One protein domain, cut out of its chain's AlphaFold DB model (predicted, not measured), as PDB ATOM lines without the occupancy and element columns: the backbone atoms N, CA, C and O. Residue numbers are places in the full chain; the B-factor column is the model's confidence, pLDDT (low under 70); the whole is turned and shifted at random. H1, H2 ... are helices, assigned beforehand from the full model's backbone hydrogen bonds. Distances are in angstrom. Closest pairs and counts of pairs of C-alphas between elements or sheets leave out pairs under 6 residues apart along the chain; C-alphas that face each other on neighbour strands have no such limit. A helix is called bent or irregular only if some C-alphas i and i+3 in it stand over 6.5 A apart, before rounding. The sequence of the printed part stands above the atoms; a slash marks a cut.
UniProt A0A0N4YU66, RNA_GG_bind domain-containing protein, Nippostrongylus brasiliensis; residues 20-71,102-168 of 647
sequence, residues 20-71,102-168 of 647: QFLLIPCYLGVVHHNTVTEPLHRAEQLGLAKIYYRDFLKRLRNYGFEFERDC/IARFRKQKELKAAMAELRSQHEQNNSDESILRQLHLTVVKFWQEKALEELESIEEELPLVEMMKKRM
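This is residues 20 to 71 and 102 to 168 of the 647 residues of the protein "RNA_GG_bind domain-containing protein" of Nippostrongylus brasiliensis (UniProt A0A0N4YU66). One long helix, H4, runs most of the length of a rod and bends near its end into the arms H4a and H4b, with a helical hairpin of H1 and H2 packed along one side. H3 folds back along the first part of H4a on another side, making a second helical hairpin, and the turn at residues 124 to 129 sticks out. H1, H2 and H4a make an up-and-down bundle, each running against the one before. The printed part has 119 residues with four named helices, H1 to H4 in chain order, and no named strand: all helix. It is loose, with a radius of gyration of the C-alphas of 17.0 A, and spans 58 by 27 by 27 A.

H4, residues 129 to 168, was assigned as one helix by its hydrogen bonds but is bent: C-alphas 156 and 159 are 6.7 A apart. H4a, residues 129 to 156, is 41.0 A long; H4b, residues 159 to 168, is 14.3 A and ends at C-alpha 168 (-47.396, -21.992, -8.060). H3, residues 102 to 124, is 33.3 A. H1, residues 20 to 34, is 21.0 A, begins at C-alpha 20 (-38.223, -58.550, -25.629) and is irregular, with C-alphas 22 and 25 7.3 A apart. H2, residues 39 to 62, is 35.4 A and only just irregular, with C-alphas 40 and 43 6.7 A apart.

H4 is the hub, and its arms stand at a steep tilt of 48 degrees. H3 touches H4a, closest at the C-alphas of Leu 118 and Leu 135, 5.9 A, opposite ways at a shallow tilt of 27 degrees. H1 touches H4a with residues 20 to 26 alone, closest at the C-alphas of Gln 20 and His 136, 6.4 A. H2 touches H1, closest at the C-alphas of Gly 29 and Ala 49, 4.2 A. H2 also touches H4b with residues 39 to 43 alone, closest at the C-alphas of Leu 40 and Lys 165, 5.8 A. H3 is apart from H1, H2 and H4b. Every O i to N i+4 pair is within hydrogen-bond range in H3, H4a and H4b; H1 has 8 of 11, H2 18 of 20.

The C-alphas farthest apart, of Ser 127 and Arg 167, are 59.6 A apart. Residues 72 to 101 are not printed, and C-alphas 71 and 102 are 19.7 A apart across the cut. The pLDDT is under 70 at residues 68 to 71.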
ATOM      1  N   GLN A  20     -37.698 -59.891 -25.331       90.50
ATOM      2  CA  GLN A  20     -38.223 -58.550 -25.629       90.50
ATOM      3  C   GLN A  20     -39.237 -58.050 -24.583       90.50
ATOM      4  O   GLN A  20     -39.289 -56.861 -24.275       90.50
ATOM      5  N   PHE A  21     -40.007 -58.948 -23.954       91.94
ATOM      6  CA  PHE A  21     -41.012 -58.559 -22.964       91.94
ATOM      7  C   PHE A  21     -40.397 -58.123 -21.623       91.94
ATOM      8  O   PHE A  21     -41.083 -57.479 -20.825       91.94
ATOM      9  N   LEU A  22     -39.101 -58.378 -21.388       91.44
ATOM     10  CA  LEU A  22     -38.374 -57.792 -20.256       91.44
ATOM     11  C   LEU A  22     -38.330 -56.257 -20.340       91.44
ATOM     12  O   LEU A  22     -38.240 -55.593 -19.309       91.44
ATOM     13  N   LEU A  23     -38.445 -55.687 -21.545       92.50
ATOM     14  CA  LEU A  23     -38.400 -54.242 -21.788       92.50
ATOM     15  C   LEU A  23     -39.721 -53.525 -21.482       92.50
ATOM     16  O   LEU A  23     -39.735 -52.297 -21.422       92.50
ATOM     17  N   ILE A  24     -40.826 -54.245 -21.251       93.38
ATOM     18  CA  ILE A  24     -42.152 -53.635 -21.041       93.38
ATOM     19  C   ILE A  24     -42.136 -52.564 -19.934       93.38
ATOM     20  O   ILE A  24     -42.592 -51.449 -20.199       93.38
ATOM     21  N   PRO A  25     -41.591 -52.813 -18.722       93.31
ATOM     22  CA  PRO A  25     -41.549 -51.779 -17.689       93.31
ATOM     23  C   PRO A  25     -40.673 -50.586 -18.101       93.31
ATOM     24  O   PRO A  25     -41.004 -49.449 -17.787       93.31
ATOM     25  N   CYS A  26     -39.607 -50.807 -18.875       94.44
ATOM     26  CA  CYS A  26     -38.777 -49.722 -19.398       94.44
ATOM     27  C   CYS A  26     -39.566 -48.822 -20.362       94.44
ATOM     28  O   CYS A  26     -39.553 -47.600 -20.212       94.44
ATOM     29  N   TYR A  27     -40.309 -49.406 -21.308       94.00
ATOM     30  CA  TYR A  27     -41.141 -48.637 -22.236       94.00
ATOM     31  C   TYR A  27     -42.268 -47.877 -21.528       94.00
ATOM     32  O   TYR A  27     -42.541 -46.731 -21.878       94.00
ATOM     33  N   LEU A  28     -42.868 -48.452 -20.481       94.44
ATOM     34  CA  LEU A  28     -43.822 -47.727 -19.634       94.44
ATOM     35  C   LEU A  28     -43.163 -46.523 -18.945       94.44
ATOM     36  O   LEU A  28     -43.724 -45.427 -18.953       94.44
ATOM     37  N   GLY A  29     -41.948 -46.698 -18.415       94.44
ATOM     38  CA  GLY A  29     -41.155 -45.611 -17.837       94.44
ATOM     39  C   GLY A  29     -40.913 -44.471 -18.828       94.44
ATOM     40  O   GLY A  29     -41.155 -43.310 -18.502       94.44
ATOM     41  N   VAL A  30     -40.537 -44.808 -20.064       93.81
ATOM     42  CA  VAL A  30     -40.326 -43.848 -21.158       93.81
ATOM     43  C   VAL A  30     -41.596 -43.068 -21.481       93.81
ATOM     44  O   VAL A  30     -41.542 -41.848 -21.646       93.81
ATOM     45  N   VAL A  31     -42.740 -43.749 -21.584       94.38
ATOM     46  CA  VAL A  31     -44.019 -43.095 -21.887       94.38
ATOM     47  C   VAL A  31     -44.347 -42.076 -20.799       94.38
ATOM     48  O   VAL A  31     -44.577 -40.911 -21.117       94.38
ATOM     49  N   HIS A  32     -44.282 -42.469 -19.523       92.62
ATOM     50  CA  HIS A  32     -44.534 -41.556 -18.407       92.62
ATOM     51  C   HIS A  32     -43.527 -40.399 -18.356       92.62
ATOM     52  O   HIS A  32     -43.928 -39.252 -18.155       92.62
ATOM     53  N   HIS A  33     -42.247 -40.661 -18.626       91.62
ATOM     54  CA  HIS A  33     -41.213 -39.627 -18.670       91.62
ATOM     55  C   HIS A  33     -41.455 -38.596 -19.788       91.62
ATOM     56  O   HIS A  33     -41.266 -37.395 -19.575       91.62
ATOM     57  N   ASN A  34     -41.934 -39.040 -20.953       90.69
ATOM     58  CA  ASN A  34     -42.170 -38.189 -22.123       90.69
ATOM     59  C   ASN A  34     -43.575 -37.567 -22.177       90.69
ATOM     60  O   ASN A  34     -43.829 -36.711 -23.027       90.69
ATOM     61  N   THR A  35     -44.498 -37.966 -21.297       90.31
ATOM     62  CA  THR A  35     -45.834 -37.360 -21.255       90.31
ATOM     63  C   THR A  35     -45.764 -35.876 -20.889       90.31
ATOM     64  O   THR A  35     -45.199 -35.474 -19.868       90.31
ATOM     65  N   VAL A  36     -46.360 -35.044 -21.745       87.38
ATOM     66  CA  VAL A  36     -46.490 -33.604 -21.512       87.38
ATOM     67  C   VAL A  36     -47.745 -33.375 -20.678       87.38
ATOM     68  O   VAL A  36     -48.863 -33.548 -21.163       87.38
ATOM     69  N   THR A  37     -47.560 -32.995 -19.418       86.38
ATOM     70  CA  THR A  37     -48.645 -32.718 -18.469       86.38
ATOM     71  C   THR A  37     -48.483 -31.345 -17.832       86.38
ATOM     72  O   THR A  37     -47.401 -30.758 -17.856       86.38
ATOM     73  N   GLU A  38     -49.543 -30.861 -17.188       83.62
ATOM     74  CA  GLU A  38     -49.482 -29.649 -16.371       83.62
ATOM     75  C   GLU A  38     -48.386 -29.742 -15.288       83.62
ATOM     76  O   GLU A  38     -48.185 -30.824 -14.719       83.62
ATOM     77  N   PRO A  39     -47.713 -28.628 -14.930       77.31
ATOM     78  CA  PRO A  39     -46.592 -28.637 -13.982       77.31
ATOM     79  C   PRO A  39     -46.921 -29.251 -12.614       77.31
ATOM     80  O   PRO A  39     -46.049 -29.805 -11.951       77.31
ATOM     81  N   LEU A  40     -48.189 -29.182 -12.196       79.88
ATOM     82  CA  LEU A  40     -48.665 -29.752 -10.934       79.88
ATOM     83  C   LEU A  40     -48.672 -31.289 -10.931       79.88
ATOM     84  O   LEU A  40     -48.390 -31.885  -9.890       79.88
ATOM     85  N   HIS A  41     -48.954 -31.898 -12.088       86.50
ATOM     86  CA  HIS A  41     -49.025 -33.349 -12.287       86.50
ATOM     87  C   HIS A  41     -47.702 -33.937 -12.806       86.50
ATOM     88  O   HIS A  41     -47.508 -35.149 -12.761       86.50
ATOM     89  N   ARG A  42     -46.754 -33.093 -13.246       89.94
ATOM     90  CA  ARG A  42     -45.425 -33.539 -13.703       89.94
ATOM     91  C   ARG A  42     -44.691 -34.348 -12.633       89.94
ATOM     92  O   ARG A  42     -44.081 -35.360 -12.955       89.94
ATOM     93  N   ALA A  43     -44.796 -33.947 -11.364       89.56
ATOM     94  CA  ALA A  43     -44.190 -34.678 -10.249       89.56
ATOM     95  C   ALA A  43     -44.734 -36.113 -10.119       89.56
ATOM     96  O   ALA A  43     -43.971 -37.038  -9.857       89.56
ATOM     97  N   GLU A  44     -46.036 -36.307 -10.340       91.00
ATOM     98  CA  GLU A  44     -46.678 -37.625 -10.289       91.00
ATOM     99  C   GLU A  44     -46.232 -38.496 -11.468       91.00
ATOM    100  O   GLU A  44     -45.878 -39.655 -11.268       91.00
ATOM    101  N   GLN A  45     -46.152 -37.929 -12.678       92.25
ATOM    102  CA  GLN A  45     -45.655 -38.646 -13.861       92.25
ATOM    103  C   GLN A  45     -44.192 -39.076 -13.713       92.25
ATOM    104  O   GLN A  45     -43.851 -40.216 -14.022       92.25
ATOM    105  N   LEU A  46     -43.332 -38.201 -13.181       91.56
ATOM    106  CA  LEU A  46     -41.939 -38.537 -12.872       91.56
ATOM    107  C   LEU A  46     -41.835 -39.610 -11.782       91.56
ATOM    108  O   LEU A  46     -40.985 -40.496 -11.872       91.56
ATOM    109  N   GLY A  47     -42.717 -39.566 -10.778       91.50
ATOM    110  CA  GLY A  47     -42.831 -40.603  -9.755       91.50
ATOM    111  C   GLY A  47     -43.198 -41.967 -10.345       91.50
ATOM    112  O   GLY A  47     -42.541 -42.961 -10.043       91.50
ATOM    113  N   LEU A  48     -44.187 -42.015 -11.243       93.50
ATOM    114  CA  LEU A  48     -44.568 -43.237 -11.959       93.50
ATOM    115  C   LEU A  48     -43.431 -43.751 -12.847       93.50
ATOM    116  O   LEU A  48     -43.081 -44.928 -12.767       93.50
ATOM    117  N   ALA A  49     -42.798 -42.874 -13.635       94.44
ATOM    118  CA  ALA A  49     -41.649 -43.233 -14.463       94.44
ATOM    119  C   ALA A  49     -40.522 -43.852 -13.619       94.44
ATOM    120  O   ALA A  49     -39.984 -44.903 -13.966       94.44
ATOM    121  N   LYS A  50     -40.229 -43.258 -12.454       93.12
ATOM    122  CA  LYS A  50     -39.241 -43.772 -11.498       93.12
ATOM    123  C   LYS A  50     -39.578 -45.180 -11.004       93.12
ATOM    124  O   LYS A  50     -38.678 -46.015 -10.922       93.12
ATOM    125  N   ILE A  51     -40.845 -45.459 -10.688       94.12
ATOM    126  CA  ILE A  51     -41.293 -46.794 -10.259       94.12
ATOM    127  C   ILE A  51     -41.061 -47.817 -11.376       94.12
ATOM    128  O   ILE A  51     -40.474 -48.867 -11.122       94.12
ATOM    129  N   TYR A  52     -41.448 -47.499 -12.612       95.12
ATOM    130  CA  TYR A  52     -41.303 -48.413 -13.748       95.12
ATOM    131  C   TYR A  52     -39.842 -48.700 -14.115       95.12
ATOM    132  O   TYR A  52     -39.484 -49.858 -14.337       95.12
ATOM    133  N   TYR A  53     -38.969 -47.688 -14.109       94.19
ATOM    134  CA  TYR A  53     -37.534 -47.903 -14.329       94.19
ATOM    135  C   TYR A  53     -36.883 -48.712 -13.199       94.19
ATOM    136  O   TYR A  53     -36.027 -49.557 -13.457       94.19
ATOM    137  N   ARG A  54     -37.305 -48.512 -11.943       91.31
ATOM    138  CA  ARG A  54     -36.850 -49.343 -10.819       91.31
ATOM    139  C   ARG A  54     -37.318 -50.787 -10.954       91.31
ATOM    140  O   ARG A  54     -36.526 -51.690 -10.710       91.31
ATOM    141  N   ASP A  55     -38.571 -51.004 -11.341       92.19
ATOM    142  CA  ASP A  55     -39.116 -52.344 -11.574       92.19
ATOM    143  C   ASP A  55     -38.365 -53.058 -12.709       92.19
ATOM    144  O   ASP A  55     -37.952 -54.204 -12.551       92.19
ATOM    145  N   PHE A  56     -38.061 -52.354 -13.805       93.50
ATOM    146  CA  PHE A  56     -37.212 -52.864 -14.885       93.50
ATOM    147  C   PHE A  56     -35.842 -53.341 -14.377       93.50
ATOM    148  O   PHE A  56     -35.473 -54.497 -14.584       93.50
ATOM    149  N   LEU A  57     -35.104 -52.492 -13.654       91.50
ATOM    150  CA  LEU A  57     -33.772 -52.839 -13.143       91.50
ATOM    151  C   LEU A  57     -33.809 -53.951 -12.084       91.50
ATOM    152  O   LEU A  57     -32.903 -54.784 -12.033       91.50
ATOM    153  N   LYS A  58     -34.858 -53.997 -11.250       90.19
ATOM    154  CA  LYS A  58     -35.094 -55.104 -10.308       90.19
ATOM    155  C   LYS A  58     -35.267 -56.425 -11.048       90.19
ATOM    156  O   LYS A  58     -34.628 -57.405 -10.678       90.19
ATOM    157  N   ARG A  59     -36.083 -56.446 -12.106       89.81
ATOM    158  CA  ARG A  59     -36.281 -57.642 -12.935       89.81
ATOM    159  C   ARG A  59     -34.977 -58.071 -13.599       89.81
ATOM    160  O   ARG A  59     -34.613 -59.230 -13.470       89.81
ATOM    161  N   LEU A  60     -34.235 -57.149 -14.214       91.00
ATOM    162  CA  LEU A  60     -32.941 -57.467 -14.830       91.00
ATOM    163  C   LEU A  60     -31.946 -58.083 -13.839       91.00
ATOM    164  O   LEU A  60     -31.255 -59.040 -14.175       91.00
ATOM    165  N   ARG A  61     -31.908 -57.591 -12.597       88.62
ATOM    166  CA  ARG A  61     -31.069 -58.193 -11.556       88.62
ATOM    167  C   ARG A  61     -31.463 -59.637 -11.249       88.62
ATOM    168  O   ARG A  61     -30.573 -60.465 -11.091       88.62
ATOM    169  N   ASN A  62     -32.759 -59.929 -11.153       89.19
ATOM    170  CA  ASN A  62     -33.234 -61.286 -10.870       89.19
ATOM    171  C   ASN A  62     -32.809 -62.271 -11.974       89.19
ATOM    172  O   ASN A  62     -32.437 -63.391 -11.662       89.19
ATOM    173  N   TYR A  63     -32.761 -61.813 -13.228       89.69
ATOM    174  CA  TYR A  63     -32.312 -62.600 -14.383       89.69
ATOM    175  C   TYR A  63     -30.786 -62.628 -14.594       89.69
ATOM    176  O   TYR A  63     -30.321 -63.137 -15.613       89.69
ATOM    177  N   GLY A  64     -29.995 -62.082 -13.662       85.50
ATOM    178  CA  GLY A  64     -28.530 -62.177 -13.689       85.50
ATOM    179  C   GLY A  64     -27.801 -61.090 -14.486       85.50
ATOM    180  O   GLY A  64     -26.613 -61.233 -14.766       85.50
ATOM    181  N   PHE A  65     -28.457 -59.983 -14.847       86.75
ATOM    182  CA  PHE A  65     -27.767 -58.857 -15.486       86.75
ATOM    183  C   PHE A  65     -26.952 -58.055 -14.462       86.75
ATOM    184  O   PHE A  65     -27.487 -57.537 -13.477       86.75
ATOM    185  N   GLU A  66     -25.655 -57.901 -14.725       80.88
ATOM    186  CA  GLU A  66     -24.744 -57.133 -13.876       80.88
ATOM    187  C   GLU A  66     -24.698 -55.649 -14.274       80.88
ATOM    188  O   GLU A  66     -24.570 -55.293 -15.448       80.88
ATOM    189  N   PHE A  67     -24.772 -54.766 -13.278       79.94
ATOM    190  CA  PHE A  67     -24.532 -53.326 -13.412       79.94
ATOM    191  C   PHE A  67     -23.898 -52.755 -12.144       79.94
ATOM    192  O   PHE A  67     -24.037 -53.317 -11.055       79.94
ATOM    193  N   GLU A  68     -23.206 -51.618 -12.295       66.06
ATOM    194  CA  GLU A  68     -22.560 -50.912 -11.187       66.06
ATOM    195  C   GLU A  68     -23.548 -50.616 -10.054       66.06
ATOM    196  O   GLU A  68     -24.653 -50.098 -10.240       66.06
ATOM    197  N   ARG A  69     -23.127 -51.006  -8.849       52.59
ATOM    198  CA  ARG A  69     -23.954 -51.188  -7.658       52.59
ATOM    199  C   ARG A  69     -24.212 -49.886  -6.896       52.59
ATOM    200  O   ARG A  69     -24.250 -49.903  -5.668       52.59
ATOM    201  N   ASP A  70     -24.465 -48.777  -7.584       51.09
ATOM    202  CA  ASP A  70     -24.911 -47.537  -6.933       51.09
ATOM    203  C   ASP A  70     -26.423 -47.610  -6.657       51.09
ATOM    204  O   ASP A  70     -27.232 -46.797  -7.091       51.09
ATOM    205  N   CYS A  71     -26.840 -48.663  -5.955       41.28
ATOM    206  CA  CYS A  71     -28.238 -48.937  -5.652       41.28
ATOM    207  C   CYS A  71     -28.606 -48.481  -4.240       41.28
ATOM    208  O   CYS A  71     -29.262 -49.213  -3.509       41.28
ATOM    209  N   ILE A 102     -18.897 -40.223 -19.176       90.56
ATOM    210  CA  ILE A 102     -18.080 -40.621 -20.336       90.56
ATOM    211  C   ILE A 102     -18.070 -42.146 -20.500       90.56
ATOM    212  O   ILE A 102     -18.230 -42.633 -21.619       90.56
ATOM    213  N   ALA A 103     -17.906 -42.900 -19.411       90.50
ATOM    214  CA  ALA A 103     -17.924 -44.358 -19.428       90.50
ATOM    215  C   ALA A 103     -19.280 -44.891 -19.911       90.50
ATOM    216  O   ALA A 103     -19.318 -45.721 -20.821       90.50
ATOM    217  N   ARG A 104     -20.389 -44.349 -19.388       89.19
ATOM    218  CA  ARG A 104     -21.746 -44.701 -19.831       89.19
ATOM    219  C   ARG A 104     -21.962 -44.379 -21.311       89.19
ATOM    220  O   ARG A 104     -22.434 -45.231 -22.055       89.19
ATOM    221  N   PHE A 105     -21.539 -43.200 -21.770       93.31
ATOM    222  CA  PHE A 105     -21.645 -42.814 -23.180       93.31
ATOM    223  C   PHE A 105     -20.836 -43.736 -24.108       93.31
ATOM    224  O   PHE A 105     -21.320 -44.135 -25.167       93.31
ATOM    225  N   ARG A 106     -19.613 -44.115 -23.709       95.19
ATOM    226  CA  ARG A 106     -18.782 -45.072 -24.460       95.19
ATOM    227  C   ARG A 106     -19.465 -46.437 -24.564       95.19
ATOM    228  O   ARG A 106     -19.592 -46.940 -25.677       95.19
ATOM    229  N   LYS A 107     -19.979 -46.968 -23.448       91.56
ATOM    230  CA  LYS A 107     -20.737 -48.229 -23.416       91.56
ATOM    231  C   LYS A 107     -21.987 -48.179 -24.296       91.56
ATOM    232  O   LYS A 107     -22.210 -49.082 -25.094       91.56
ATOM    233  N   GLN A 108     -22.786 -47.113 -24.207       94.06
ATOM    234  CA  GLN A 108     -23.974 -46.948 -25.053       94.06
ATOM    235  C   GLN A 108     -23.615 -46.907 -26.546       94.06
ATOM    236  O   GLN A 108     -24.311 -47.514 -27.360       94.06
ATOM    237  N   LYS A 109     -22.525 -46.221 -26.917       95.94
ATOM    238  CA  LYS A 109     -22.048 -46.157 -28.306       95.94
ATOM    239  C   LYS A 109     -21.592 -47.525 -28.816       95.94
ATOM    240  O   LYS A 109     -21.928 -47.884 -29.941       95.94
ATOM    241  N   GLU A 110     -20.855 -48.271 -27.998       96.00
ATOM    242  CA  GLU A 110     -20.407 -49.631 -28.308       96.00
ATOM    243  C   GLU A 110     -21.596 -50.582 -28.492       96.00
ATOM    244  O   GLU A 110     -21.690 -51.255 -29.515       96.00
ATOM    245  N   LEU A 111     -22.569 -50.555 -27.575       95.44
ATOM    246  CA  LEU A 111     -23.791 -51.355 -27.682       95.44
ATOM    247  C   LEU A 111     -24.625 -50.972 -28.912       95.44
ATOM    248  O   LEU A 111     -25.152 -51.851 -29.586       95.44
ATOM    249  N   LYS A 112     -24.716 -49.679 -29.261       94.94
ATOM    250  CA  LYS A 112     -25.411 -49.229 -30.481       94.94
ATOM    251  C   LYS A 112     -24.713 -49.719 -31.753       94.94
ATOM    252  O   LYS A 112     -25.400 -50.108 -32.695       94.94
ATOM    253  N   ALA A 113     -23.380 -49.741 -31.774       96.69
ATOM    254  CA  ALA A 113     -22.615 -50.314 -32.879       96.69
ATOM    255  C   ALA A 113     -22.821 -51.836 -32.980       96.69
ATOM    256  O   ALA A 113     -23.135 -52.328 -34.060       96.69
ATOM    257  N   ALA A 114     -22.756 -52.555 -31.853       96.12
ATOM    258  CA  ALA A 114     -22.994 -53.997 -31.801       96.12
ATOM    259  C   ALA A 114     -24.415 -54.372 -32.257       96.12
ATOM    260  O   ALA A 114     -24.588 -55.316 -33.022       96.12
ATOM    261  N   MET A 115     -25.437 -53.601 -31.862       94.62
ATOM    262  CA  MET A 115     -26.808 -53.794 -32.351       94.62
ATOM    263  C   MET A 115     -26.903 -53.623 -33.873       94.62
ATOM    264  O   MET A 115     -27.599 -54.394 -34.527       94.62
ATOM    265  N   ALA A 116     -26.225 -52.626 -34.449       94.62
ATOM    266  CA  ALA A 116     -26.232 -52.404 -35.896       94.62
ATOM    267  C   ALA A 116     -25.534 -53.543 -36.657       94.62
ATOM    268  O   ALA A 116     -26.030 -53.987 -37.692       94.62
ATOM    269  N   GLU A 117     -24.423 -54.048 -36.121       95.31
ATOM    270  CA  GLU A 117     -23.705 -55.191 -36.683       95.31
ATOM    271  C   GLU A 117     -24.546 -56.474 -36.623       95.31
ATOM    272  O   GLU A 117     -24.748 -57.117 -37.652       95.31
ATOM    273  N   LEU A 118     -25.114 -56.804 -35.458       94.19
ATOM    274  CA  LEU A 118     -25.968 -57.984 -35.280       94.19
ATOM    275  C   LEU A 118     -27.232 -57.923 -36.146       94.19
ATOM    276  O   LEU A 118     -27.661 -58.948 -36.668       94.19
ATOM    277  N   ARG A 119     -27.804 -56.730 -36.358       91.69
ATOM    278  CA  ARG A 119     -28.911 -56.532 -37.309       91.69
ATOM    279  C   ARG A 119     -28.492 -56.864 -38.740       91.69
ATOM    280  O   ARG A 119     -29.211 -57.586 -39.421       91.69
ATOM    281  N   SER A 120     -27.324 -56.391 -39.177       93.88
ATOM    282  CA  SER A 120     -26.811 -56.690 -40.521       93.88
ATOM    283  C   SER A 120     -26.497 -58.179 -40.701       93.88
ATOM    284  O   SER A 120     -26.810 -58.751 -41.743       93.88
ATOM    285  N   GLN A 121     -25.933 -58.826 -39.676       92.44
ATOM    286  CA  GLN A 121     -25.673 -60.267 -39.686       92.44
ATOM    287  C   GLN A 121     -26.969 -61.083 -39.710       92.44
ATOM    288  O   GLN A 121     -27.055 -62.057 -40.453       92.44
ATOM    289  N   HIS A 122     -27.990 -60.675 -38.950       91.75
ATOM    290  CA  HIS A 122     -29.299 -61.322 -38.970       91.75
ATOM    291  C   HIS A 122     -29.951 -61.214 -40.353       91.75
ATOM    292  O   HIS A 122     -30.432 -62.211 -40.870       91.75
ATOM    293  N   GLU A 123     -29.910 -60.039 -40.989       89.38
ATOM    294  CA  GLU A 123     -30.469 -59.843 -42.334       89.38
ATOM    295  C   GLU A 123     -29.786 -60.730 -43.393       89.38
ATOM    296  O   GLU A 123     -30.444 -61.232 -44.305       89.38
ATOM    297  N   GLN A 124     -28.479 -60.975 -43.244       89.62
ATOM    298  CA  GLN A 124     -27.723 -61.900 -44.095       89.62
ATOM    299  C   GLN A 124     -28.029 -63.375 -43.772       89.62
ATOM    300  O   GLN A 124     -28.147 -64.185 -44.692       89.62
ATOM    301  N   ASN A 125     -28.216 -63.711 -42.490       87.25
ATOM    302  CA  ASN A 125     -28.399 -65.072 -41.977       87.25
ATOM    303  C   ASN A 125     -29.691 -65.208 -41.137       87.25
ATOM    304  O   ASN A 125     -29.646 -65.540 -39.952       87.25
ATOM    305  N   ASN A 126     -30.861 -65.008 -41.757       80.56
ATOM    306  CA  ASN A 126     -32.168 -65.037 -41.070       80.56
ATOM    307  C   ASN A 126     -32.529 -66.400 -40.430       80.56
ATOM    308  O   ASN A 126     -33.516 -66.495 -39.704       80.56
ATOM    309  N   SER A 127     -31.788 -67.475 -40.717       83.50
ATOM    310  CA  SER A 127     -32.020 -68.803 -40.130       83.50
ATOM    311  C   SER A 127     -31.467 -68.957 -38.712       83.50
ATOM    312  O   SER A 127     -31.872 -69.872 -37.993       83.50
ATOM    313  N   ASP A 128     -30.526 -68.100 -38.316       88.25
ATOM    314  CA  ASP A 128     -29.712 -68.329 -37.130       88.25
ATOM    315  C   ASP A 128     -30.339 -67.659 -35.900       88.25
ATOM    316  O   ASP A 128     -30.058 -66.504 -35.571       88.25
ATOM    317  N   GLU A 129     -31.156 -68.416 -35.159       89.31
ATOM    318  CA  GLU A 129     -31.809 -67.947 -33.923       89.31
ATOM    319  C   GLU A 129     -30.798 -67.423 -32.882       89.31
ATOM    320  O   GLU A 129     -31.095 -66.509 -32.113       89.31
ATOM    321  N   SER A 130     -29.562 -67.939 -32.892       91.62
ATOM    322  CA  SER A 130     -28.485 -67.462 -32.016       91.62
ATOM    323  C   SER A 130     -28.171 -65.975 -32.217       91.62
ATOM    324  O   SER A 130     -27.888 -65.283 -31.237       91.62
ATOM    325  N   ILE A 131     -28.221 -65.470 -33.457       92.81
ATOM    326  CA  ILE A 131     -27.955 -64.053 -33.759       92.81
ATOM    327  C   ILE A 131     -29.108 -63.200 -33.228       92.81
ATOM    328  O   ILE A 131     -28.873 -62.181 -32.579       92.81
ATOM    329  N   LEU A 132     -30.350 -63.654 -33.421       91.75
ATOM    330  CA  LEU A 132     -31.541 -62.989 -32.893       91.75
ATOM    331  C   LEU A 132     -31.515 -62.917 -31.359       91.75
ATOM    332  O   LEU A 132     -31.774 -61.863 -30.775       91.75
ATOM    333  N   ARG A 133     -31.124 -64.011 -30.691       94.38
ATOM    334  CA  ARG A 133     -30.972 -64.043 -29.231       94.38
ATOM    335  C   ARG A 133     -29.912 -63.059 -28.751       94.38
ATOM    336  O   ARG A 133     -30.168 -62.293 -27.823       94.38
ATOM    337  N   GLN A 134     -28.746 -63.029 -29.397       93.94
ATOM    338  CA  GLN A 134     -27.701 -62.054 -29.079       93.94
ATOM    339  C   GLN A 134     -28.178 -60.615 -29.305       93.94
ATOM    340  O   GLN A 134     -27.945 -59.755 -28.452       93.94
ATOM    341  N   LEU A 135     -28.907 -60.354 -30.392       94.44
ATOM    342  CA  LEU A 135     -29.501 -59.047 -30.663       94.44
ATOM    343  C   LEU A 135     -30.439 -58.628 -29.523       94.44
ATOM    344  O   LEU A 135     -30.253 -57.556 -28.952       94.44
ATOM    345  N   HIS A 136     -31.374 -59.485 -29.107       94.00
ATOM    346  CA  HIS A 136     -32.298 -59.175 -28.011       94.00
ATOM    347  C   HIS A 136     -31.557 -58.892 -26.691       94.00
ATOM    348  O   HIS A 136     -31.860 -57.917 -26.002       94.00
ATOM    349  N   LEU A 137     -30.527 -59.676 -26.360       94.25
ATOM    350  CA  LEU A 137     -29.713 -59.450 -25.160       94.25
ATOM    351  C   LEU A 137     -28.921 -58.137 -25.218       94.25
ATOM    352  O   LEU A 137     -28.815 -57.435 -24.209       94.25
ATOM    353  N   THR A 138     -28.371 -57.771 -26.382       94.69
ATOM    354  CA  THR A 138     -27.676 -56.481 -26.550       94.69
ATOM    355  C   THR A 138     -28.631 -55.292 -26.450       94.69
ATOM    356  O   THR A 138     -28.275 -54.293 -25.823       94.69
ATOM    357  N   VAL A 139     -29.862 -55.419 -26.957       94.88
ATOM    358  CA  VAL A 139     -30.924 -54.413 -26.792       94.88
ATOM    359  C   VAL A 139     -31.268 -54.225 -25.313       94.88
ATOM    360  O   VAL A 139     -31.340 -53.089 -24.839       94.88
ATOM    361  N   VAL A 140     -31.409 -55.312 -24.547       94.31
ATOM    362  CA  VAL A 140     -31.657 -55.236 -23.098       94.31
ATOM    363  C   VAL A 140     -30.509 -54.532 -22.369       94.31
ATOM    364  O   VAL A 140     -30.762 -53.629 -21.573       94.31
ATOM    365  N   LYS A 141     -29.250 -54.860 -22.689       93.50
ATOM    366  CA  LYS A 141     -28.068 -54.182 -22.120       93.50
ATOM    367  C   LYS A 141     -28.018 -52.692 -22.473       93.50
ATOM    368  O   LYS A 141     -27.637 -51.871 -21.640       93.50
ATOM    369  N   PHE A 142     -28.424 -52.324 -23.686       94.94
ATOM    370  CA  PHE A 142     -28.519 -50.921 -24.087       94.94
ATOM    371  C   PHE A 142     -29.568 -50.173 -23.253       94.94
ATOM    372  O   PHE A 142     -29.282 -49.108 -22.702       94.94
ATOM    373  N   TRP A 143     -30.761 -50.752 -23.105       94.06
ATOM    374  CA  TRP A 143     -31.825 -50.165 -22.293       94.06
ATOM    375  C   TRP A 143     -31.504 -50.149 -20.800       94.06
ATOM    376  O   TRP A 143     -31.938 -49.232 -20.112       94.06
ATOM    377  N   GLN A 144     -30.703 -51.088 -20.301       92.56
ATOM    378  CA  GLN A 144     -30.176 -51.079 -18.937       92.56
ATOM    379  C   GLN A 144     -29.333 -49.821 -18.666       92.56
ATOM    380  O   GLN A 144     -29.625 -49.081 -17.728       92.56
ATOM    381  N   GLU A 145     -28.329 -49.534 -19.505       92.44
ATOM    382  CA  GLU A 145     -27.489 -48.333 -19.356       92.44
ATOM    383  C   GLU A 145     -28.293 -47.040 -19.581       92.44
ATOM    384  O   GLU A 145     -28.062 -46.037 -18.903       92.44
ATOM    385  N   LYS A 146     -29.273 -47.060 -20.494       92.88
ATOM    386  CA  LYS A 146     -30.170 -45.920 -20.736       92.88
ATOM    387  C   LYS A 146     -31.120 -45.666 -19.559       92.88
ATOM    388  O   LYS A 146     -31.269 -44.527 -19.137       92.88
ATOM    389  N   ALA A 147     -31.719 -46.700 -18.973       92.94
ATOM    390  CA  ALA A 147     -32.613 -46.562 -17.820       92.94
ATOM    391  C   ALA A 147     -31.895 -45.983 -16.589       92.94
ATOM    392  O   ALA A 147     -32.494 -45.219 -15.833       92.94
ATOM    393  N   LEU A 148     -30.607 -46.300 -16.401       90.25
ATOM    394  CA  LEU A 148     -29.781 -45.697 -15.348       90.25
ATOM    395  C   LEU A 148     -29.556 -44.190 -15.565       90.25
ATOM    396  O   LEU A 148     -29.532 -43.434 -14.597       90.25
ATOM    397  N   GLU A 149     -29.413 -43.747 -16.816       91.50
ATOM    398  CA  GLU A 149     -29.319 -42.325 -17.171       91.50
ATOM    399  C   GLU A 149     -30.640 -41.584 -16.966       91.50
ATOM    400  O   GLU A 149     -30.654 -40.517 -16.353       91.50
ATOM    401  N   GLU A 150     -31.755 -42.167 -17.407       92.25
ATOM    402  CA  GLU A 150     -33.079 -41.566 -17.224       92.25
ATOM    403  C   GLU A 150     -33.448 -41.457 -15.736       92.25
ATOM    404  O   GLU A 150     -34.011 -40.451 -15.309       92.25
ATOM    405  N   LEU A 151     -33.081 -42.442 -14.908       91.69
ATOM    406  CA  LEU A 151     -33.268 -42.359 -13.456       91.69
ATOM    407  C   LEU A 151     -32.471 -41.211 -12.827       91.69
ATOM    408  O   LEU A 151     -33.024 -40.486 -12.004       91.69
ATOM    409  N   GLU A 152     -31.210 -41.022 -13.223       89.56
ATOM    410  CA  GLU A 152     -30.385 -39.891 -12.775       89.56
ATOM    411  C   GLU A 152     -31.018 -38.556 -13.199       89.56
ATOM    412  O   GLU A 152     -31.163 -37.651 -12.379       89.56
ATOM    413  N   SER A 153     -31.515 -38.471 -14.439       91.25
ATOM    414  CA  SER A 153     -32.233 -37.294 -14.940       91.25
ATOM    415  C   SER A 153     -33.519 -37.007 -14.155       91.25
ATOM    416  O   SER A 153     -33.798 -35.852 -13.829       91.25
ATOM    417  N   ILE A 154     -34.313 -38.032 -13.828       91.81
ATOM    418  CA  ILE A 154     -35.551 -37.876 -13.049       91.81
ATOM    419  C   ILE A 154     -35.237 -37.370 -11.637       91.81
ATOM    420  O   ILE A 154     -35.960 -36.526 -11.109       91.81
ATOM    421  N   GLU A 155     -34.167 -37.859 -11.009       89.31
ATOM    422  CA  GLU A 155     -33.780 -37.407  -9.671       89.31
ATOM    423  C   GLU A 155     -33.270 -35.968  -9.633       89.31
ATOM    424  O   GLU A 155     -33.541 -35.263  -8.659       89.31
ATOM    425  N   GLU A 156     -32.600 -35.508 -10.690       89.31
ATOM    426  CA  GLU A 156     -32.224 -34.100 -10.846       89.31
ATOM    427  C   GLU A 156     -33.451 -33.202 -11.132       89.31
ATOM    428  O   GLU A 156     -33.506 -32.058 -10.669       89.31
ATOM    429  N   GLU A 157     -34.466 -33.710 -11.845       91.38
ATOM    430  CA  GLU A 157     -35.677 -32.961 -12.221       91.38
ATOM    431  C   GLU A 157     -36.693 -32.824 -11.069       91.38
ATOM    432  O   GLU A 157     -37.256 -31.744 -10.859       91.38
ATOM    433  N   LEU A 158     -36.921 -33.887 -10.289       89.38
ATOM    434  CA  LEU A 158     -37.901 -33.922  -9.193       89.38
ATOM    435  C   LEU A 158     -37.830 -32.725  -8.218       89.38
ATOM    436  O   LEU A 158     -38.873 -32.097  -7.998       89.38
ATOM    437  N   PRO A 159     -36.663 -32.343  -7.651       89.50
ATOM    438  CA  PRO A 159     -36.590 -31.210  -6.728       89.50
ATOM    439  C   PRO A 159     -36.930 -29.878  -7.410       89.50
ATOM    440  O   PRO A 159     -37.537 -29.001  -6.790       89.50
ATOM    441  N   LEU A 160     -36.597 -29.721  -8.695       88.88
ATOM    442  CA  LEU A 160     -36.928 -28.520  -9.463       88.88
ATOM    443  C   LEU A 160     -38.442 -28.400  -9.673       88.88
ATOM    444  O   LEU A 160     -39.012 -27.320  -9.488       88.88
ATOM    445  N   VAL A 161     -39.103 -29.513  -9.996       87.62
ATOM    446  CA  VAL A 161     -40.562 -29.573 -10.161       87.62
ATOM    447  C   VAL A 161     -41.269 -29.325  -8.828       87.62
ATOM    448  O   VAL A 161     -42.255 -28.590  -8.782       87.62
ATOM    449  N   GLU A 162     -40.747 -29.849  -7.719       87.50
ATOM    450  CA  GLU A 162     -41.314 -29.605  -6.390       87.50
ATOM    451  C   GLU A 162     -41.201 -28.127  -5.980       87.50
ATOM    452  O   GLU A 162     -42.168 -27.530  -5.494       87.50
ATOM    453  N   MET A 163     -40.053 -27.491  -6.236       85.75
ATOM    454  CA  MET A 163     -39.880 -26.049  -6.035       85.75
ATOM    455  C   MET A 163     -40.841 -25.226  -6.906       85.75
ATOM    456  O   MET A 163     -41.393 -24.222  -6.443       85.75
ATOM    457  N   MET A 164     -41.072 -25.647  -8.153       84.69
ATOM    458  CA  MET A 164     -42.034 -25.014  -9.056       84.69
ATOM    459  C   MET A 164     -43.473 -25.164  -8.539       84.69
ATOM    460  O   MET A 164     -44.199 -24.172  -8.482       84.69
ATOM    461  N   LYS A 165     -43.860 -26.358  -8.067       86.06
ATOM    462  CA  LYS A 165     -45.171 -26.633  -7.455       86.06
ATOM    463  C   LYS A 165     -45.410 -25.752  -6.227       86.06
ATOM    464  O   LYS A 165     -46.443 -25.090  -6.155       86.06
ATOM    465  N   LYS A 166     -44.423 -25.645  -5.326       85.88
ATOM    466  CA  LYS A 166     -44.481 -24.758  -4.145       85.88
ATOM    467  C   LYS A 166     -44.656 -23.286  -4.533       85.88
ATOM    468  O   LYS A 166     -45.436 -22.577  -3.903       85.88
ATOM    469  N   ARG A 167     -43.988 -22.820  -5.597       82.88
ATOM    470  CA  ARG A 167     -44.130 -21.440  -6.097       82.88
ATOM    471  C   ARG A 167     -45.504 -21.172  -6.716       82.88
ATOM    472  O   ARG A 167     -46.033 -20.082  -6.535       82.88
ATOM    473  N   MET A 168     -46.071 -22.136  -7.443       79.25
ATOM    474  CA  MET A 168     -47.396 -21.992  -8.060       79.25
ATOM    475  C   MET A 168     -48.524 -22.060  -7.024       79.25
ATOM    476  O   MET A 168     -49.474 -21.289  -7.112       79.25
TER     477      MET A 168